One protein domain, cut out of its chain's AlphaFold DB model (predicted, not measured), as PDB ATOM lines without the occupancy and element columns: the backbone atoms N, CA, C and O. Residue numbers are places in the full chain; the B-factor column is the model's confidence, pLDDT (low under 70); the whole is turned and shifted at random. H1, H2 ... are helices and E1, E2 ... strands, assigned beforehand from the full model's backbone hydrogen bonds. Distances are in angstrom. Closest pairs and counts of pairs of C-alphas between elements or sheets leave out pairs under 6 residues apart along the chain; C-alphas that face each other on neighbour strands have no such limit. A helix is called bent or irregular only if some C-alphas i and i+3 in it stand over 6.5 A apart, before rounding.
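AT A GLANCE: This is residues 3 to 22 and 29 to 125 of the 146 residues of an uncharacterized protein of Candidatus Eremiobacteraeota bacterium (UniProt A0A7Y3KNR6). A strongly twisted wall of six strands is covered over the part made by E3, E5 and E6 by helix H3, with H4 side by side with H3 next to the edge strand E6. Short H1 packs over E1 towards the other edge, tiny H5 is on the opposite face from H1, and H2 is off the sheet close to H3. The printed part has 117 residues, with named elements in the order E1 E2 E3 E4 H1 H2 H3 E5 H4 E6 H5, and its class is mixed, helices and strands. The mixed sheet runs E2 E1 E4 E3 E5 E6. The whole is compact, with a radius of gyration of the C-alphas of 12.7 A, and rounded, spanning 34 by 30 by 29 A.

HOW THE PARTS SIT: E1, residues 3 to 11, and E2, residues 20 to 22, form an antiparallel hairpin, with N 10 and O 20 2.9 A apart. E3, residues 38 to 42, and E4, residues 54 to 58, form another, with N 55 and O 41 2.8 A apart. E4 is also antiparallel to E1, with N 9 and O 56 2.9 A apart. H1, residues 61 to 65, is over E1 at a height of 7.2 A over the sheet, the closest C-alphas being those of Gly 8 and Gly 63, 4.4 A apart. H2, residues 70 to 75, is not on the sheet. It is close to but not clearly touching H3, residues 78 to 87, the closest C-alphas being those of Gln 72 and Ala 80, 6.8 A apart. E5, residues 93 to 98, is parallel to E3, with N 40 and O 95 2.8 A apart. H3 is over E5, along the strands at 27 degrees to E5 on the local plane. H4, residues 104 to 111, touches H3 at a shallow tilt of 8 degrees, the same way, with the C-alphas of Ala 79 and Ala 110 closest at 4.7 A. H3 and H4 on one face make two layers with the sheet. E6, residues 116 to 121, is parallel to E5, with N 96 and O 118 2.8 A apart. E5, H4 and E6 form a strand-helix-strand unit, parallel neighbour strands joined through a helix, with a right-handed crossover. H5, residues 122 to 125, is on the opposite face from H1. In H2, H3 and H4 every O i to N i+4 pair is within hydrogen-bond range; in H1 0 of 1 is, with 1 of 2 O i to N i+3 pairs, and H5 is too short for an i+4 pair.

IN THESE COORDINATES: E1 begins at C-alpha 3 (134.745, 117.695, 77.757), bends by 61 degrees at residue 8 and is 23.3 A long. H1 is irregular, with C-alphas 61 and 64 7.2 A apart. H3 is 14.1 A long, E5 15.7 A and E6 16.3 A. H5 ends at C-alpha 125 (142.096, 118.495, 71.748).

THE WHOLE: The C-alphas farthest apart, those of Glu 16 and Ala 34, are 35.9 A apart. Residues 23 to 28 are not printed, and C-alphas 22 and 29 are 19.5 A apart across the cut. The link from E3 to E4 is long. The mean pLDDT of the printed part is 75.7, and 34 residues are under 70, among them residues 29 to 36 and 59 to 67.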
ATOM      1  N   ALA A   3     134.304 116.353  77.418       67.69
ATOM      2  CA  ALA A   3     134.745 117.695  77.757       67.69
ATOM      3  C   ALA A   3     135.740 117.583  78.911       67.69
ATOM      4  O   ALA A   3     135.480 116.879  79.890       67.69
ATOM      5  N   PHE A   4     136.874 118.265  78.802       73.62
ATOM      6  CA  PHE A   4     137.781 118.425  79.929       73.62
ATOM      7  C   PHE A   4     137.993 119.901  80.235       73.62
ATOM      8  O   PHE A   4     137.845 120.783  79.385       73.62
ATOM      9  N   HIS A   5     138.380 120.130  81.480       75.62
ATOM     10  CA  HIS A   5     138.722 121.431  82.009       75.62
ATOM     11  C   HIS A   5     140.082 121.339  82.703       75.62
ATOM     12  O   HIS A   5     140.311 120.431  83.506       75.62
ATOM     13  N   ALA A   6     140.981 122.268  82.386       77.62
ATOM     14  CA  ALA A   6     142.273 122.389  83.044       77.62
ATOM     15  C   ALA A   6     142.584 123.850  83.358       77.62
ATOM     16  O   ALA A   6     142.487 124.721  82.492       77.62
ATOM     17  N   SER A   7     143.024 124.096  84.587       77.38
ATOM     18  CA  SER A   7     143.543 125.392  85.002       77.38
ATOM     19  C   SER A   7     145.045 125.462  84.745       77.38
ATOM     20  O   SER A   7     145.776 124.474  84.859       77.38
ATOM     21  N   GLY A   8     145.529 126.651  84.416       80.56
ATOM     22  CA  GLY A   8     146.942 126.853  84.158       80.56
ATOM     23  C   GLY A   8     147.304 128.314  83.995       80.56
ATOM     24  O   GLY A   8     146.609 129.207  84.478       80.56
ATOM     25  N   LEU A   9     148.405 128.559  83.294       83.88
ATOM     26  CA  LEU A   9     148.884 129.901  83.002       83.88
ATOM     27  C   LEU A   9     149.125 130.091  81.523       83.88
ATOM     28  O   LEU A   9     149.797 129.292  80.873       83.88
ATOM     29  N   LEU A  10     148.642 131.222  81.027       85.44
ATOM     30  CA  LEU A  10     149.078 131.748  79.757       85.44
ATOM     31  C   LEU A  10     150.463 132.346  79.932       85.44
ATOM     32  O   LEU A  10     150.660 133.262  80.738       85.44
ATOM     33  N   VAL A  11     151.392 131.878  79.116       82.88
ATOM     34  CA  VAL A  11     152.708 132.476  78.986       82.88
ATOM     35  C   VAL A  11     152.815 133.093  77.603       82.88
ATOM     36  O   VAL A  11     152.633 132.431  76.581       82.88
ATOM     37  N   ASP A  12     153.091 134.390  77.593       81.12
ATOM     38  CA  ASP A  12     153.353 135.157  76.385       81.12
ATOM     39  C   ASP A  12     154.876 135.349  76.243       81.12
ATOM     40  O   ASP A  12     155.545 135.627  77.250       81.12
ATOM     41  N   PRO A  13     155.450 135.174  75.038       73.00
ATOM     42  CA  PRO A  13     156.873 135.409  74.799       73.00
ATOM     43  C   PRO A  13     157.274 136.880  74.966       73.00
ATOM     44  O   PRO A  13     158.456 137.150  75.178       73.00
ATOM     45  N   GLN A  14     156.328 137.826  74.887       75.19
ATOM     46  CA  GLN A  14     156.588 139.245  75.140       75.19
ATOM     47  C   GLN A  14     157.003 139.462  76.612       75.19
ATOM     48  O   GLN A  14     156.198 139.220  77.520       75.19
ATOM     49  N   PRO A  15     158.245 139.909  76.892       67.81
ATOM     50  CA  PRO A  15     158.761 140.045  78.258       67.81
ATOM     51  C   PRO A  15     157.895 140.924  79.170       67.81
ATOM     52  O   PRO A  15     157.743 140.625  80.359       67.81
ATOM     53  N   GLU A  16     157.288 141.967  78.612       73.12
ATOM     54  CA  GLU A  16     156.406 142.925  79.274       73.12
ATOM     55  C   GLU A  16     155.058 142.324  79.706       73.12
ATOM     56  O   GLU A  16     154.451 142.788  80.674       73.12
ATOM     57  N   ARG A  17     154.598 141.247  79.056       77.25
ATOM     58  CA  ARG A  17     153.322 140.592  79.370       77.25
ATOM     59  C   ARG A  17     153.496 139.547  80.461       77.25
ATOM     60  O   ARG A  17     154.015 138.458  80.225       77.25
ATOM     61  N   LYS A  18     153.048 139.863  81.677       78.69
ATOM     62  CA  LYS A  18     153.105 138.932  82.817       78.69
ATOM     63  C   LYS A  18     152.305 137.647  82.529       78.69
ATOM     64  O   LYS A  18     151.235 137.742  81.921       78.69
ATOM     65  N   PRO A  19     152.778 136.466  82.986       79.12
ATOM     66  CA  PRO A  19     151.959 135.259  83.003       79.12
ATOM     67  C   PRO A  19     150.631 135.516  83.707       79.12
ATOM     68  O   PRO A  19     150.613 136.177  84.748       79.12
ATOM     69  N   ARG A  20     149.536 135.003  83.142       80.38
ATOM     70  CA  ARG A  20     148.188 135.206  83.689       80.38
ATOM     71  C   ARG A  20     147.434 133.886  83.830       80.38
ATOM     72  O   ARG A  20     147.562 133.055  82.927       80.38
ATOM     73  N   PRO A  21     146.675 133.679  84.921       80.62
ATOM     74  CA  PRO A  21     145.849 132.490  85.078       80.62
ATOM     75  C   PRO A  21     144.868 132.342  83.915       80.62
ATOM     76  O   PRO A  21     144.318 133.336  83.422       80.62
ATOM     77  N   ILE A  22     144.678 131.103  83.473       79.94
ATOM     78  CA  ILE A  22     143.701 130.744  82.450       79.94
ATOM     79  C   ILE A  22     142.978 129.453  82.799       79.94
ATOM     80  O   ILE A  22     143.539 128.555  83.432       79.94
ATOM     81  N   GLY A  29     140.148 114.459  73.193       62.56
ATOM     82  CA  GLY A  29     140.843 113.413  73.957       62.56
ATOM     83  C   GLY A  29     141.250 113.850  75.375       62.56
ATOM     84  O   GLY A  29     141.027 114.985  75.783       62.56
ATOM     85  N   SER A  30     141.865 112.951  76.150       64.00
ATOM     86  CA  SER A  30     142.390 113.288  77.485       64.00
ATOM     87  C   SER A  30     143.711 114.061  77.385       64.00
ATOM     88  O   SER A  30     144.643 113.595  76.732       64.00
ATOM     89  N   LEU A  31     143.830 115.195  78.093       58.06
ATOM     90  CA  LEU A  31     145.101 115.925  78.250       58.06
ATOM     91  C   LEU A  31     146.173 115.105  78.972       58.06
ATOM     92  O   LEU A  31     147.369 115.271  78.723       58.06
ATOM     93  N   PHE A  32     145.744 114.241  79.888       60.81
ATOM     94  CA  PHE A  32     146.606 113.574  80.849       60.81
ATOM     95  C   PHE A  32     146.479 112.062  80.672       60.81
ATOM     96  O   PHE A  32     145.397 111.489  80.818       60.81
ATOM     97  N   ASN A  33     147.593 111.405  80.356       57.72
ATOM     98  CA  ASN A  33     147.743 109.988  80.671       57.72
ATOM     99  C   ASN A  33     147.929 109.865  82.199       57.72
ATOM    100  O   ASN A  33     148.346 110.830  82.839       57.72
ATOM    101  N   ALA A  34     147.652 108.705  82.798       56.19
ATOM    102  CA  ALA A  34     147.735 108.487  84.245       56.19
ATOM    103  C   ALA A  34     149.086 108.923  84.859       56.19
ATOM    104  O   ALA A  34     149.115 109.339  86.015       56.19
ATOM    105  N   ALA A  35     150.164 108.884  84.065       57.09
ATOM    106  CA  ALA A  35     151.532 109.243  84.445       57.09
ATOM    107  C   ALA A  35     151.962 110.692  84.113       57.09
ATOM    108  O   ALA A  35     153.092 111.064  84.417       57.09
ATOM    109  N   VAL A  36     151.114 111.504  83.467       63.62
ATOM    110  CA  VAL A  36     151.454 112.870  83.027       63.62
ATOM    111  C   VAL A  36     150.615 113.875  83.807       63.62
ATOM    112  O   VAL A  36     149.411 113.977  83.598       63.62
ATOM    113  N   GLU A  37     151.251 114.649  84.687       70.88
ATOM    114  CA  GLU A  37     150.566 115.666  85.507       70.88
ATOM    115  C   GLU A  37     150.637 117.083  84.922       70.88
ATOM    116  O   GLU A  37     150.097 118.025  85.502       70.88
ATOM    117  N   ALA A  38     151.302 117.253  83.777       79.31
ATOM    118  CA  ALA A  38     151.529 118.555  83.170       79.31
ATOM    119  C   ALA A  38     151.395 118.515  81.644       79.31
ATOM    120  O   ALA A  38     151.865 117.580  80.989       79.31
ATOM    121  N   ALA A  39     150.805 119.566  81.078       84.94
ATOM    122  CA  ALA A  39     150.678 119.741  79.637       84.94
ATOM    123  C   ALA A  39     151.092 121.153  79.204       84.94
ATOM    124  O   ALA A  39     150.893 122.133  79.922       84.94
ATOM    125  N   ILE A  40     151.666 121.248  78.009       86.94
ATOM    126  CA  ILE A  40     151.958 122.494  77.304       86.94
ATOM    127  C   ILE A  40     151.087 122.504  76.053       86.94
ATOM    128  O   ILE A  40     151.160 121.574  75.251       86.94
ATOM    129  N   VAL A  41     150.276 123.544  75.881       87.44
ATOM    130  CA  VAL A  41     149.393 123.686  74.716       87.44
ATOM    131  C   VAL A  41     149.759 124.950  73.954       87.44
ATOM    132  O   VAL A  41     149.734 126.048  74.507       87.44
ATOM    133  N   GLU A  42     150.106 124.801  72.682       86.69
ATOM    134  CA  GLU A  42     150.369 125.922  71.781       86.69
ATOM    135  C   GLU A  42     149.066 126.682  71.472       86.69
ATOM    136  O   GLU A  42     148.083 126.085  71.050       86.69
ATOM    137  N   LEU A  43     149.029 128.003  71.675       82.56
ATOM    138  CA  LEU A  43     147.823 128.812  71.423       82.56
ATOM    139  C   LEU A  43     147.975 129.713  70.199       82.56
ATOM    140  O   LEU A  43     147.054 129.841  69.396       82.56
ATOM    141  N   ALA A  44     149.147 130.327  70.047       78.69
ATOM    142  CA  ALA A  44     149.491 131.139  68.891       78.69
ATOM    143  C   ALA A  44     150.856 130.676  68.368       78.69
ATOM    144  O   ALA A  44     151.873 131.021  68.969       78.69
ATOM    145  N   PRO A  45     150.916 129.869  67.296       66.50
ATOM    146  CA  PRO A  45     152.182 129.366  66.782       66.50
ATOM    147  C   PRO A  45     153.044 130.507  66.224       66.50
ATOM    148  O   PRO A  45     152.560 131.384  65.509       66.50
ATOM    149  N   ARG A  46     154.346 130.479  66.528       66.44
ATOM    150  CA  ARG A  46     155.379 131.268  65.824       66.44
ATOM    151  C   ARG A  46     156.432 130.328  65.258       66.44
ATOM    152  O   ARG A  46     156.629 130.262  64.053       66.44
ATOM    153  N   SER A  47     157.091 129.592  66.147       65.50
ATOM    154  CA  SER A  47     157.983 128.467  65.857       65.50
ATOM    155  C   SER A  47     158.163 127.654  67.142       65.50
ATOM    156  O   SER A  47     157.865 128.155  68.220       65.50
ATOM    157  N   LEU A  48     158.684 126.432  67.083       63.00
ATOM    158  CA  LEU A  48     158.848 125.613  68.298       63.00
ATOM    159  C   LEU A  48     160.110 125.945  69.102       63.00
ATOM    160  O   LEU A  48     160.203 125.589  70.274       63.00
ATOM    161  N   GLN A  49     161.058 126.667  68.496       64.19
ATOM    162  CA  GLN A  49     162.197 127.276  69.196       64.19
ATOM    163  C   GLN A  49     161.811 128.600  69.865       64.19
ATOM    164  O   GLN A  49     162.351 128.946  70.913       64.19
ATOM    165  N   HIS A  50     160.866 129.322  69.259       65.31
ATOM    166  CA  HIS A  50     160.316 130.585  69.740       65.31
ATOM    167  C   HIS A  50     158.789 130.499  69.715       65.31
ATOM    168  O   HIS A  50     158.163 131.045  68.793       65.31
ATOM    169  N   PRO A  51     158.182 129.767  70.666       62.69
ATOM    170  CA  PRO A  51     156.745 129.657  70.762       62.69
ATOM    171  C   PRO A  51     156.155 131.056  70.842       62.69
ATOM    172  O   PRO A  51     156.701 131.953  71.496       62.69
ATOM    173  N   GLY A  52     155.032 131.242  70.152       73.62
ATOM    174  CA  GLY A  52     154.156 132.352  70.475       73.62
ATOM    175  C   GLY A  52     153.512 132.087  71.836       73.62
ATOM    176  O   GLY A  52     154.128 131.525  72.740       73.62
ATOM    177  N   SER A  53     152.268 132.490  72.030       80.62
ATOM    178  CA  SER A  53     151.603 132.244  73.310       80.62
ATOM    179  C   SER A  53     151.314 130.749  73.505       80.62
ATOM    180  O   SER A  53     150.856 130.076  72.578       80.62
ATOM    181  N   PHE A  54     151.532 130.233  74.715       84.56
ATOM    182  CA  PHE A  54     151.195 128.855  75.096       84.56
ATOM    183  C   PHE A  54     150.571 128.805  76.493       84.56
ATOM    184  O   PHE A  54     150.798 129.678  77.334       84.56
ATOM    185  N   ALA A  55     149.781 127.765  76.735       85.50
ATOM    186  CA  ALA A  55     149.247 127.426  78.041       85.50
ATOM    187  C   ALA A  55     150.162 126.411  78.734       85.50
ATOM    188  O   ALA A  55     150.506 125.386  78.147       85.50
ATOM    189  N   LEU A  56     150.524 126.679  79.988       84.50
ATOM    190  CA  LEU A  56     151.105 125.699  80.903       84.50
ATOM    191  C   LEU A  56     150.004 125.203  81.834       84.50
ATOM    192  O   LEU A  56     149.503 125.976  82.647       84.50
ATOM    193  N   LEU A  57     149.630 123.936  81.703       80.19
ATOM    194  CA  LEU A  57     148.539 123.310  82.444       80.19
ATOM    195  C   LEU A  57     149.102 122.296  83.435       80.19
ATOM    196  O   LEU A  57     150.018 121.540  83.103       80.19
ATOM    197  N   LEU A  58     148.517 122.252  84.629       73.94
ATOM    198  CA  LEU A  58     148.816 121.252  85.648       73.94
ATOM    199  C   LEU A  58     147.538 120.509  86.024       73.94
ATOM    200  O   LEU A  58     146.450 121.084  86.029       73.94
ATOM    201  N   ARG A  59     147.672 119.228  86.361       69.44
ATOM    202  CA  ARG A  59     146.590 118.454  86.966       69.44
ATOM    203  C   ARG A  59     146.425 118.900  88.429       69.44
ATOM    204  O   ARG A  59     147.379 118.832  89.197       69.44
ATOM    205  N   GLY A  60     145.226 119.342  88.815       62.41
ATOM    206  CA  GLY A  60     144.910 119.805  90.178       62.41
ATOM    207  C   GLY A  60     145.151 121.305  90.426       62.41
ATOM    208  O   GLY A  60     145.376 122.076  89.497       62.41
ATOM    209  N   GLU A  61     145.101 121.737  91.691       53.25
ATOM    210  CA  GLU A  61     145.128 123.164  92.088       53.25
ATOM    211  C   GLU A  61     146.499 123.863  91.925       53.25
ATOM    212  O   GLU A  61     146.630 125.069  92.132       53.25
ATOM    213  N   GLY A  62     147.542 123.147  91.489       52.78
ATOM    214  CA  GLY A  62     148.913 123.669  91.391       52.78
ATOM    215  C   GLY A  62     149.154 124.719  90.295       52.78
ATOM    216  O   GLY A  62     150.213 125.361  90.291       52.78
ATOM    217  N   GLY A  63     148.193 124.917  89.382       54.12
ATOM    218  CA  GLY A  63     148.308 125.786  88.205       54.12
ATOM    219  C   GLY A  63     148.676 127.236  88.521       54.12
ATOM    220  O   GLY A  63     149.466 127.828  87.797       54.12
ATOM    221  N   ALA A  64     148.197 127.794  89.636       50.72
ATOM    222  CA  ALA A  64     148.412 129.200  89.992       50.72
ATOM    223  C   ALA A  64     149.861 129.549  90.396       50.72
ATOM    224  O   ALA A  64     150.202 130.723  90.501       50.72
ATOM    225  N   SER A  65     150.725 128.549  90.606       57.31
ATOM    226  CA  SER A  65     152.059 128.730  91.198       57.31
ATOM    227  C   SER A  65     153.232 128.630  90.209       57.31
ATOM    228  O   SER A  65     154.399 128.702  90.624       57.31
ATOM    229  N   LEU A  66     152.956 128.436  88.911       65.75
ATOM    230  CA  LEU A  66     153.989 128.453  87.873       65.75
ATOM    231  C   LEU A  66     154.311 129.904  87.507       65.75
ATOM    232  O   LEU A  66     153.518 130.640  86.933       65.75
ATOM    233  N   HIS A  67     155.527 130.335  87.792       69.69
ATOM    234  CA  HIS A  67     155.965 131.672  87.409       69.69
ATOM    235  C   HIS A  67     157.253 131.539  86.610       69.69
ATOM    236  O   HIS A  67     158.343 131.648  87.177       69.69
ATOM    237  N   PRO A  68     157.157 131.256  85.294       71.06
ATOM    238  CA  PRO A  68     158.338 131.240  84.452       71.06
ATOM    239  C   PRO A  68     159.028 132.600  84.525       71.06
ATOM    240  O   PRO A  68     158.403 133.657  84.387       71.06
ATOM    241  N   THR A  69     160.339 132.570  84.748       74.56
ATOM    242  CA  THR A  69     161.145 133.787  84.843       74.56
ATOM    243  C   THR A  69     161.098 134.561  83.519       74.56
ATOM    244  O   THR A  69     160.940 133.948  82.459       74.56
ATOM    245  N   PRO A  70     161.281 135.896  83.516       72.38
ATOM    246  CA  PRO A  70     161.344 136.678  82.277       72.38
ATOM    247  C   PRO A  70     162.342 136.122  81.249       72.38
ATOM    248  O   PRO A  70     162.053 136.113  80.058       72.38
ATOM    249  N   ALA A  71     163.477 135.584  81.706       72.12
ATOM    250  CA  ALA A  71     164.474 134.955  80.842       72.12
ATOM    251  C   ALA A  71     163.976 133.650  80.198       72.12
ATOM    252  O   ALA A  71     164.289 133.382  79.042       72.12
ATOM    253  N   GLN A  72     163.191 132.843  80.920       73.44
ATOM    254  CA  GLN A  72     162.545 131.657  80.348       73.44
ATOM    255  C   GLN A  72     161.484 132.065  79.319       73.44
ATOM    256  O   GLN A  72     161.474 131.502  78.226       73.44
ATOM    257  N   ARG A  73     160.690 133.105  79.628       73.69
ATOM    258  CA  ARG A  73     159.671 133.703  78.742       73.69
ATOM    259  C   ARG A  73     160.246 134.189  77.424       73.69
ATOM    260  O   ARG A  73     159.842 133.700  76.376       73.69
ATOM    261  N   ALA A  74     161.250 135.057  77.491       64.81
ATOM    262  CA  ALA A  74     161.896 135.632  76.317       64.81
ATOM    263  C   ALA A  74     162.549 134.574  75.411       64.81
ATOM    264  O   ALA A  74     162.595 134.737  74.196       64.81
ATOM    265  N   ARG A  75     163.056 133.480  75.994       67.12
ATOM    266  CA  ARG A  75     163.670 132.386  75.229       67.12
ATOM    267  C   ARG A  75     162.645 131.453  74.595       67.12
ATOM    268  O   ARG A  75     163.015 130.738  73.674       67.12
ATOM    269  N   GLY A  76     161.408 131.429  75.099       66.44
ATOM    270  CA  GLY A  76     160.367 130.524  74.616       66.44
ATOM    271  C   GLY A  76     160.767 129.042  74.705       66.44
ATOM    272  O   GLY A  76     160.289 128.198  73.964       66.44
ATOM    273  N   ASP A  77     161.685 128.683  75.594       76.69
ATOM    274  CA  ASP A  77     162.292 127.359  75.533       76.69
ATOM    275  C   ASP A  77     161.355 126.293  76.121       76.69
ATOM    276  O   ASP A  77     161.289 126.113  77.339       76.69
ATOM    277  N   ILE A  78     160.655 125.552  75.253       77.94
ATOM    278  CA  ILE A  78     159.743 124.460  75.634       77.94
ATOM    279  C   ILE A  78     160.443 123.454  76.555       77.94
ATOM    280  O   ILE A  78     159.856 123.005  77.539       77.94
ATOM    281  N   ALA A  79     161.725 123.156  76.315       78.00
ATOM    282  CA  ALA A  79     162.493 122.260  77.178       78.00
ATOM    283  C   ALA A  79     162.711 122.846  78.584       78.00
ATOM    284  O   ALA A  79     162.754 122.104  79.568       78.00
ATOM    285  N   ALA A  80     162.835 124.171  78.707       79.06
ATOM    286  CA  ALA A  80     162.944 124.843  79.997       79.06
ATOM    287  C   ALA A  80     161.608 124.840  80.753       79.06
ATOM    288  O   ALA A  80     161.621 124.656  81.971       79.06
ATOM    289  N   TYR A  81     160.476 124.986  80.058       78.69
ATOM    290  CA  TYR A  81     159.151 124.861  80.676       78.69
ATOM    291  C   TYR A  81     158.853 123.434  81.100       78.69
ATOM    292  O   TYR A  81     158.484 123.220  82.249       78.69
ATOM    293  N   ALA A  82     159.116 122.453  80.235       79.19
ATOM    294  CA  ALA A  82     158.964 121.042  80.567       79.19
ATOM    295  C   ALA A  82     159.810 120.663  81.796       79.19
ATOM    296  O   ALA A  82     159.321 120.033  82.730       79.19
ATOM    297  N   ARG A  83     161.059 121.148  81.865       77.94
ATOM    298  CA  ARG A  83     161.932 120.992  83.038       77.94
ATOM    299  C   ARG A  83     161.391 121.685  84.285       77.94
ATOM    300  O   ARG A  83     161.520 121.145  85.379       77.94
ATOM    301  N   HIS A  84     160.845 122.890  84.146       76.25
ATOM    302  CA  HIS A  84     160.268 123.626  85.269       76.25
ATOM    303  C   HIS A  84     159.044 122.898  85.846       76.25
ATOM    304  O   HIS A  84     158.949 122.775  87.065       76.25
ATOM    305  N   LEU A  85     158.184 122.355  84.978       73.12
ATOM    306  CA  LEU A  85     157.034 121.525  85.349       73.12
ATOM    307  C   LEU A  85     157.481 120.236  86.061       73.12
ATOM    308  O   LEU A  85     156.982 119.929  87.138       73.12
ATOM    309  N   ALA A  86     158.482 119.534  85.522       70.38
ATOM    310  CA  ALA A  86     158.980 118.283  86.100       70.38
ATOM    311  C   ALA A  86     159.681 118.462  87.463       70.38
ATOM    312  O   ALA A  86     159.496 117.659  88.376       70.38
ATOM    313  N   ARG A  87     160.465 119.538  87.645       66.56
ATOM    314  CA  ARG A  87     161.225 119.796  88.888       66.56
ATOM    315  C   ARG A  87     160.362 120.003  90.128       66.56
ATOM    316  O   ARG A  87     160.884 119.872  91.229       66.56
ATOM    317  N   ARG A  88     159.077 120.330  89.976       65.38
ATOM    318  CA  ARG A  88     158.151 120.442  91.112       65.38
ATOM    319  C   ARG A  88     157.681 119.092  91.663       65.38
ATOM    320  O   ARG A  88     156.892 119.083  92.595       65.38
ATOM    321  N   GLY A  89     158.235 117.983  91.164       52.81
ATOM    322  CA  GLY A  89     158.161 116.674  91.819       52.81
ATOM    323  C   GLY A  89     156.983 115.803  91.393       52.81
ATOM    324  O   GLY A  89     156.720 114.801  92.040       52.81
ATOM    325  N   SER A  90     156.300 116.164  90.309       55.97
ATOM    326  CA  SER A  90     154.996 115.588  89.960       55.97
ATOM    327  C   SER A  90     155.001 114.682  88.729       55.97
ATOM    328  O   SER A  90     154.080 113.898  88.534       55.97
ATOM    329  N   THR A  91     156.011 114.770  87.855       63.28
ATOM    330  CA  THR A  91     156.015 113.982  86.612       63.28
ATOM    331  C   THR A  91     157.391 113.922  85.943       63.28
ATOM    332  O   THR A  91     158.138 114.903  85.940       63.28
ATOM    333  N   HIS A  92     157.709 112.779  85.328       76.06
ATOM    334  CA  HIS A  92     158.872 112.593  84.444       76.06
ATOM    335  C   HIS A  92     158.540 112.841  82.967       76.06
ATOM    336  O   HIS A  92     159.432 112.817  82.120       76.06
ATOM    337  N   ALA A  93     157.268 113.098  82.663       83.75
ATOM    338  CA  ALA A  93     156.770 113.305  81.317       83.75
ATOM    339  C   ALA A  93     155.869 114.545  81.229       83.75
ATOM    340  O   ALA A  93     155.113 114.867  82.148       83.75
ATOM    341  N   VAL A  94     155.937 115.248  80.104       84.56
ATOM    342  CA  VAL A  94     155.089 116.403  79.792       84.56
ATOM    343  C   VAL A  94     154.435 116.162  78.442       84.56
ATOM    344  O   VAL A  94     155.125 115.840  77.473       84.56
ATOM    345  N   HIS A  95     153.115 116.339  78.365       87.50
ATOM    346  CA  HIS A  95     152.424 116.337  77.079       87.50
ATOM    347  C   HIS A  95     152.588 117.691  76.392       87.50
ATOM    348  O   HIS A  95     152.263 118.725  76.971       87.50
ATOM    349  N   LEU A  96     153.065 117.690  75.153       87.88
ATOM    350  CA  LEU A  96     153.092 118.860  74.286       87.88
ATOM    351  C   LEU A  96     152.030 118.698  73.198       87.88
ATOM    352  O   LEU A  96     152.149 117.807  72.359       87.88
ATOM    353  N   PHE A  97     151.039 119.585  73.194       87.62
ATOM    354  CA  PHE A  97     150.056 119.717  72.122       87.62
ATOM    355  C   PHE A  97     150.451 120.891  71.230       87.62
ATOM    356  O   PHE A  97     150.380 122.048  71.652       87.62
ATOM    357  N   ALA A  98     150.899 120.589  70.014       87.25
ATOM    358  CA  ALA A  98     151.409 121.577  69.066       87.25
ATOM    359  C   ALA A  98     150.989 121.237  67.632       87.25
ATOM    360  O   ALA A  98     150.668 120.089  67.328       87.25
ATOM    361  N   ARG A  99     150.998 122.238  66.744       85.06
ATOM    362  CA  ARG A  99     150.689 122.048  65.310       85.06
ATOM    363  C   ARG A  99     151.839 121.421  64.529       85.06
ATOM    364  O   ARG A  99     151.624 120.813  63.487       85.06
ATOM    365  N   SER A 100     153.056 121.584  65.035       82.44
ATOM    366  CA  SER A 100     154.287 121.115  64.403       82.44
ATOM    367  C   SER A 100     155.127 120.320  65.410       82.44
ATOM    368  O   SER A 100     155.029 120.533  66.620       82.44
ATOM    369  N   LEU A 101     155.967 119.405  64.917       82.31
ATOM    370  CA  LEU A 101     156.878 118.622  65.758       82.31
ATOM    371  C   LEU A 101     158.051 119.480  66.252       82.31
ATOM    372  O   LEU A 101     158.676 120.151  65.428       82.31
ATOM    373  N   PRO A 102     158.379 119.463  67.560       82.38
ATOM    374  CA  PRO A 102     159.487 120.248  68.093       82.38
ATOM    375  C   PRO A 102     160.808 119.744  67.535       82.38
ATOM    376  O   PRO A 102     160.988 118.545  67.318       82.38
ATOM    377  N   ASP A 103     161.760 120.659  67.373       84.94
ATOM    378  CA  ASP A 103     163.083 120.281  66.903       84.94
ATOM    379  C   ASP A 103     163.725 119.252  67.824       84.94
ATOM    380  O   ASP A 103     163.612 119.301  69.055       84.94
ATOM    381  N   GLU A 104     164.515 118.362  67.233       86.50
ATOM    382  CA  GLU A 104     165.201 117.312  67.978       86.50
ATOM    383  C   GLU A 104     166.125 117.886  69.069       86.50
ATOM    384  O   GLU A 104     166.355 117.273  70.111       86.50
ATOM    385  N   SER A 105     166.638 119.105  68.881       86.69
ATOM    386  CA  SER A 105     167.418 119.814  69.900       86.69
ATOM    387  C   SER A 105     166.604 120.125  71.166       86.69
ATOM    388  O   SER A 105     167.152 120.062  72.267       86.69
ATOM    389  N   VAL A 106     165.307 120.423  71.047       85.12
ATOM    390  CA  VAL A 106     164.392 120.658  72.175       85.12
ATOM    391  C   VAL A 106     164.160 119.347  72.919       85.12
ATOM    392  O   VAL A 106     164.384 119.285  74.130       85.12
ATOM    393  N   LEU A 107     163.826 118.280  72.188       87.75
ATOM    394  CA  LEU A 107     163.603 116.946  72.751       87.75
ATOM    395  C   LEU A 107     164.854 116.421  73.472       87.75
ATOM    396  O   LEU A 107     164.779 115.971  74.617       87.75
ATOM    397  N   ARG A 108     166.038 116.565  72.862       89.50
ATOM    398  CA  ARG A 108     167.318 116.178  73.480       89.50
ATOM    399  C   ARG A 108     167.624 116.990  74.738       89.50
ATOM    400  O   ARG A 108     168.098 116.424  75.723       89.50
ATOM    401  N   ARG A 109     167.354 118.302  74.748       87.12
ATOM    402  CA  ARG A 109     167.564 119.164  75.931       87.12
ATOM    403  C   ARG A 109     166.596 118.850  77.075       87.12
ATOM    404  O   ARG A 109     166.996 118.980  78.234       87.12
ATOM    405  N   ALA A 110     165.369 118.433  76.763       85.56
ATOM    406  CA  ALA A 110     164.397 117.963  77.747       85.56
ATOM    407  C   ALA A 110     164.802 116.596  78.322       85.56
ATOM    408  O   ALA A 110     164.913 116.461  79.540       85.56
ATOM    409  N   ARG A 111     165.182 115.637  77.467       88.38
ATOM    410  CA  ARG A 111     165.656 114.312  77.902       88.38
ATOM    411  C   ARG A 111     166.904 114.405  78.783       88.38
ATOM    412  O   ARG A 111     166.961 113.770  79.828       88.38
ATOM    413  N   ARG A 112     167.874 115.261  78.430       87.00
ATOM    414  CA  ARG A 112     169.050 115.558  79.283       87.00
ATOM    415  C   ARG A 112     168.680 116.150  80.645       87.00
ATOM    416  O   ARG A 112     169.494 116.125  81.558       87.00
ATOM    417  N   ALA A 113     167.481 116.709  80.776       80.62
ATOM    418  CA  ALA A 113     166.954 117.222  82.030       80.62
ATOM    419  C   ALA A 113     166.148 116.193  82.833       80.62
ATOM    420  O   ALA A 113     165.572 116.576  83.849       80.62
ATOM    421  N   GLY A 114     166.069 114.942  82.370       83.12
ATOM    422  CA  GLY A 114     165.240 113.903  82.976       83.12
ATOM    423  C   GLY A 114     163.747 114.045  82.672       83.12
ATOM    424  O   GLY A 114     162.936 113.559  83.452       83.12
ATOM    425  N   VAL A 115     163.387 114.733  81.581       85.88
ATOM    426  CA  VAL A 115     161.990 114.942  81.175       85.88
ATOM    427  C   VAL A 115     161.745 114.363  79.792       85.88
ATOM    428  O   VAL A 115     162.408 114.736  78.822       85.88
ATOM    429  N   GLU A 116     160.763 113.481  79.695       88.25
ATOM    430  CA  GLU A 116     160.209 113.025  78.430       88.25
ATOM    431  C   GLU A 116     159.156 114.020  77.928       88.25
ATOM    432  O   GLU A 116     158.278 114.448  78.676       88.25
ATOM    433  N   ILE A 117     159.245 114.419  76.660       87.31
ATOM    434  CA  ILE A 117     158.197 115.212  76.010       87.31
ATOM    435  C   ILE A 117     157.440 114.268  75.090       87.31
ATOM    436  O   ILE A 117     157.993 113.796  74.098       87.31
ATOM    437  N   ILE A 118     156.179 114.024  75.421       88.19
ATOM    438  CA  ILE A 118     155.268 113.254  74.582       88.19
ATOM    439  C   ILE A 118     154.534 114.266  73.705       88.19
ATOM    440  O   ILE A 118     153.829 115.138  74.213       88.19
ATOM    441  N   VAL A 119     154.737 114.196  72.393       88.50
ATOM    442  CA  VAL A 119     154.167 115.167  71.450       88.50
ATOM    443  C   VAL A 119     152.893 114.595  70.849       88.50
ATOM    444  O   VAL A 119     152.903 113.492  70.312       88.50
ATOM    445  N   SER A 120     151.807 115.357  70.928       88.12
ATOM    446  CA  SER A 120     150.536 115.057  70.276       88.12
ATOM    447  C   SER A 120     150.132 116.212  69.356       88.12
ATOM    448  O   SER A 120     150.404 117.372  69.686       88.12
ATOM    449  N   PRO A 121     149.468 115.932  68.221       86.88
ATOM    450  CA  PRO A 121     148.883 116.986  67.408       86.88
ATOM    451  C   PRO A 121     147.835 117.749  68.221       86.88
ATOM    452  O   PRO A 121     147.043 117.144  68.952       86.88
ATOM    453  N   ILE A 122     147.824 119.079  68.110       85.94
ATOM    454  CA  ILE A 122     146.872 119.921  68.850       85.94
ATOM    455  C   ILE A 122     145.415 119.608  68.485       85.94
ATOM    456  O   ILE A 122     144.519 119.760  69.309       85.94
ATOM    457  N   GLU A 123     145.185 119.100  67.276       86.25
ATOM    458  CA  GLU A 123     143.881 118.712  66.745       86.25
ATOM    459  C   GLU A 123     143.196 117.630  67.598       86.25
ATOM    460  O   GLU A 123     141.971 117.549  67.618       86.25
ATOM    461  N   VAL A 124     143.962 116.843  68.367       84.12
ATOM    462  CA  VAL A 124     143.433 115.830  69.303       84.12
ATOM    463  C   VAL A 124     142.618 116.464  70.439       84.12
ATOM    464  O   VAL A 124     141.740 115.812  71.013       84.12
ATOM    465  N   LEU A 125     142.869 117.739  70.757       79.38
ATOM    466  CA  LEU A 125     142.096 118.495  71.748       79.38
ATOM    467  C   LEU A 125     140.743 118.978  71.208       79.38
ATOM    468  O   LEU A 125     139.900 119.409  71.994       79.38
TER     469      LEU A 125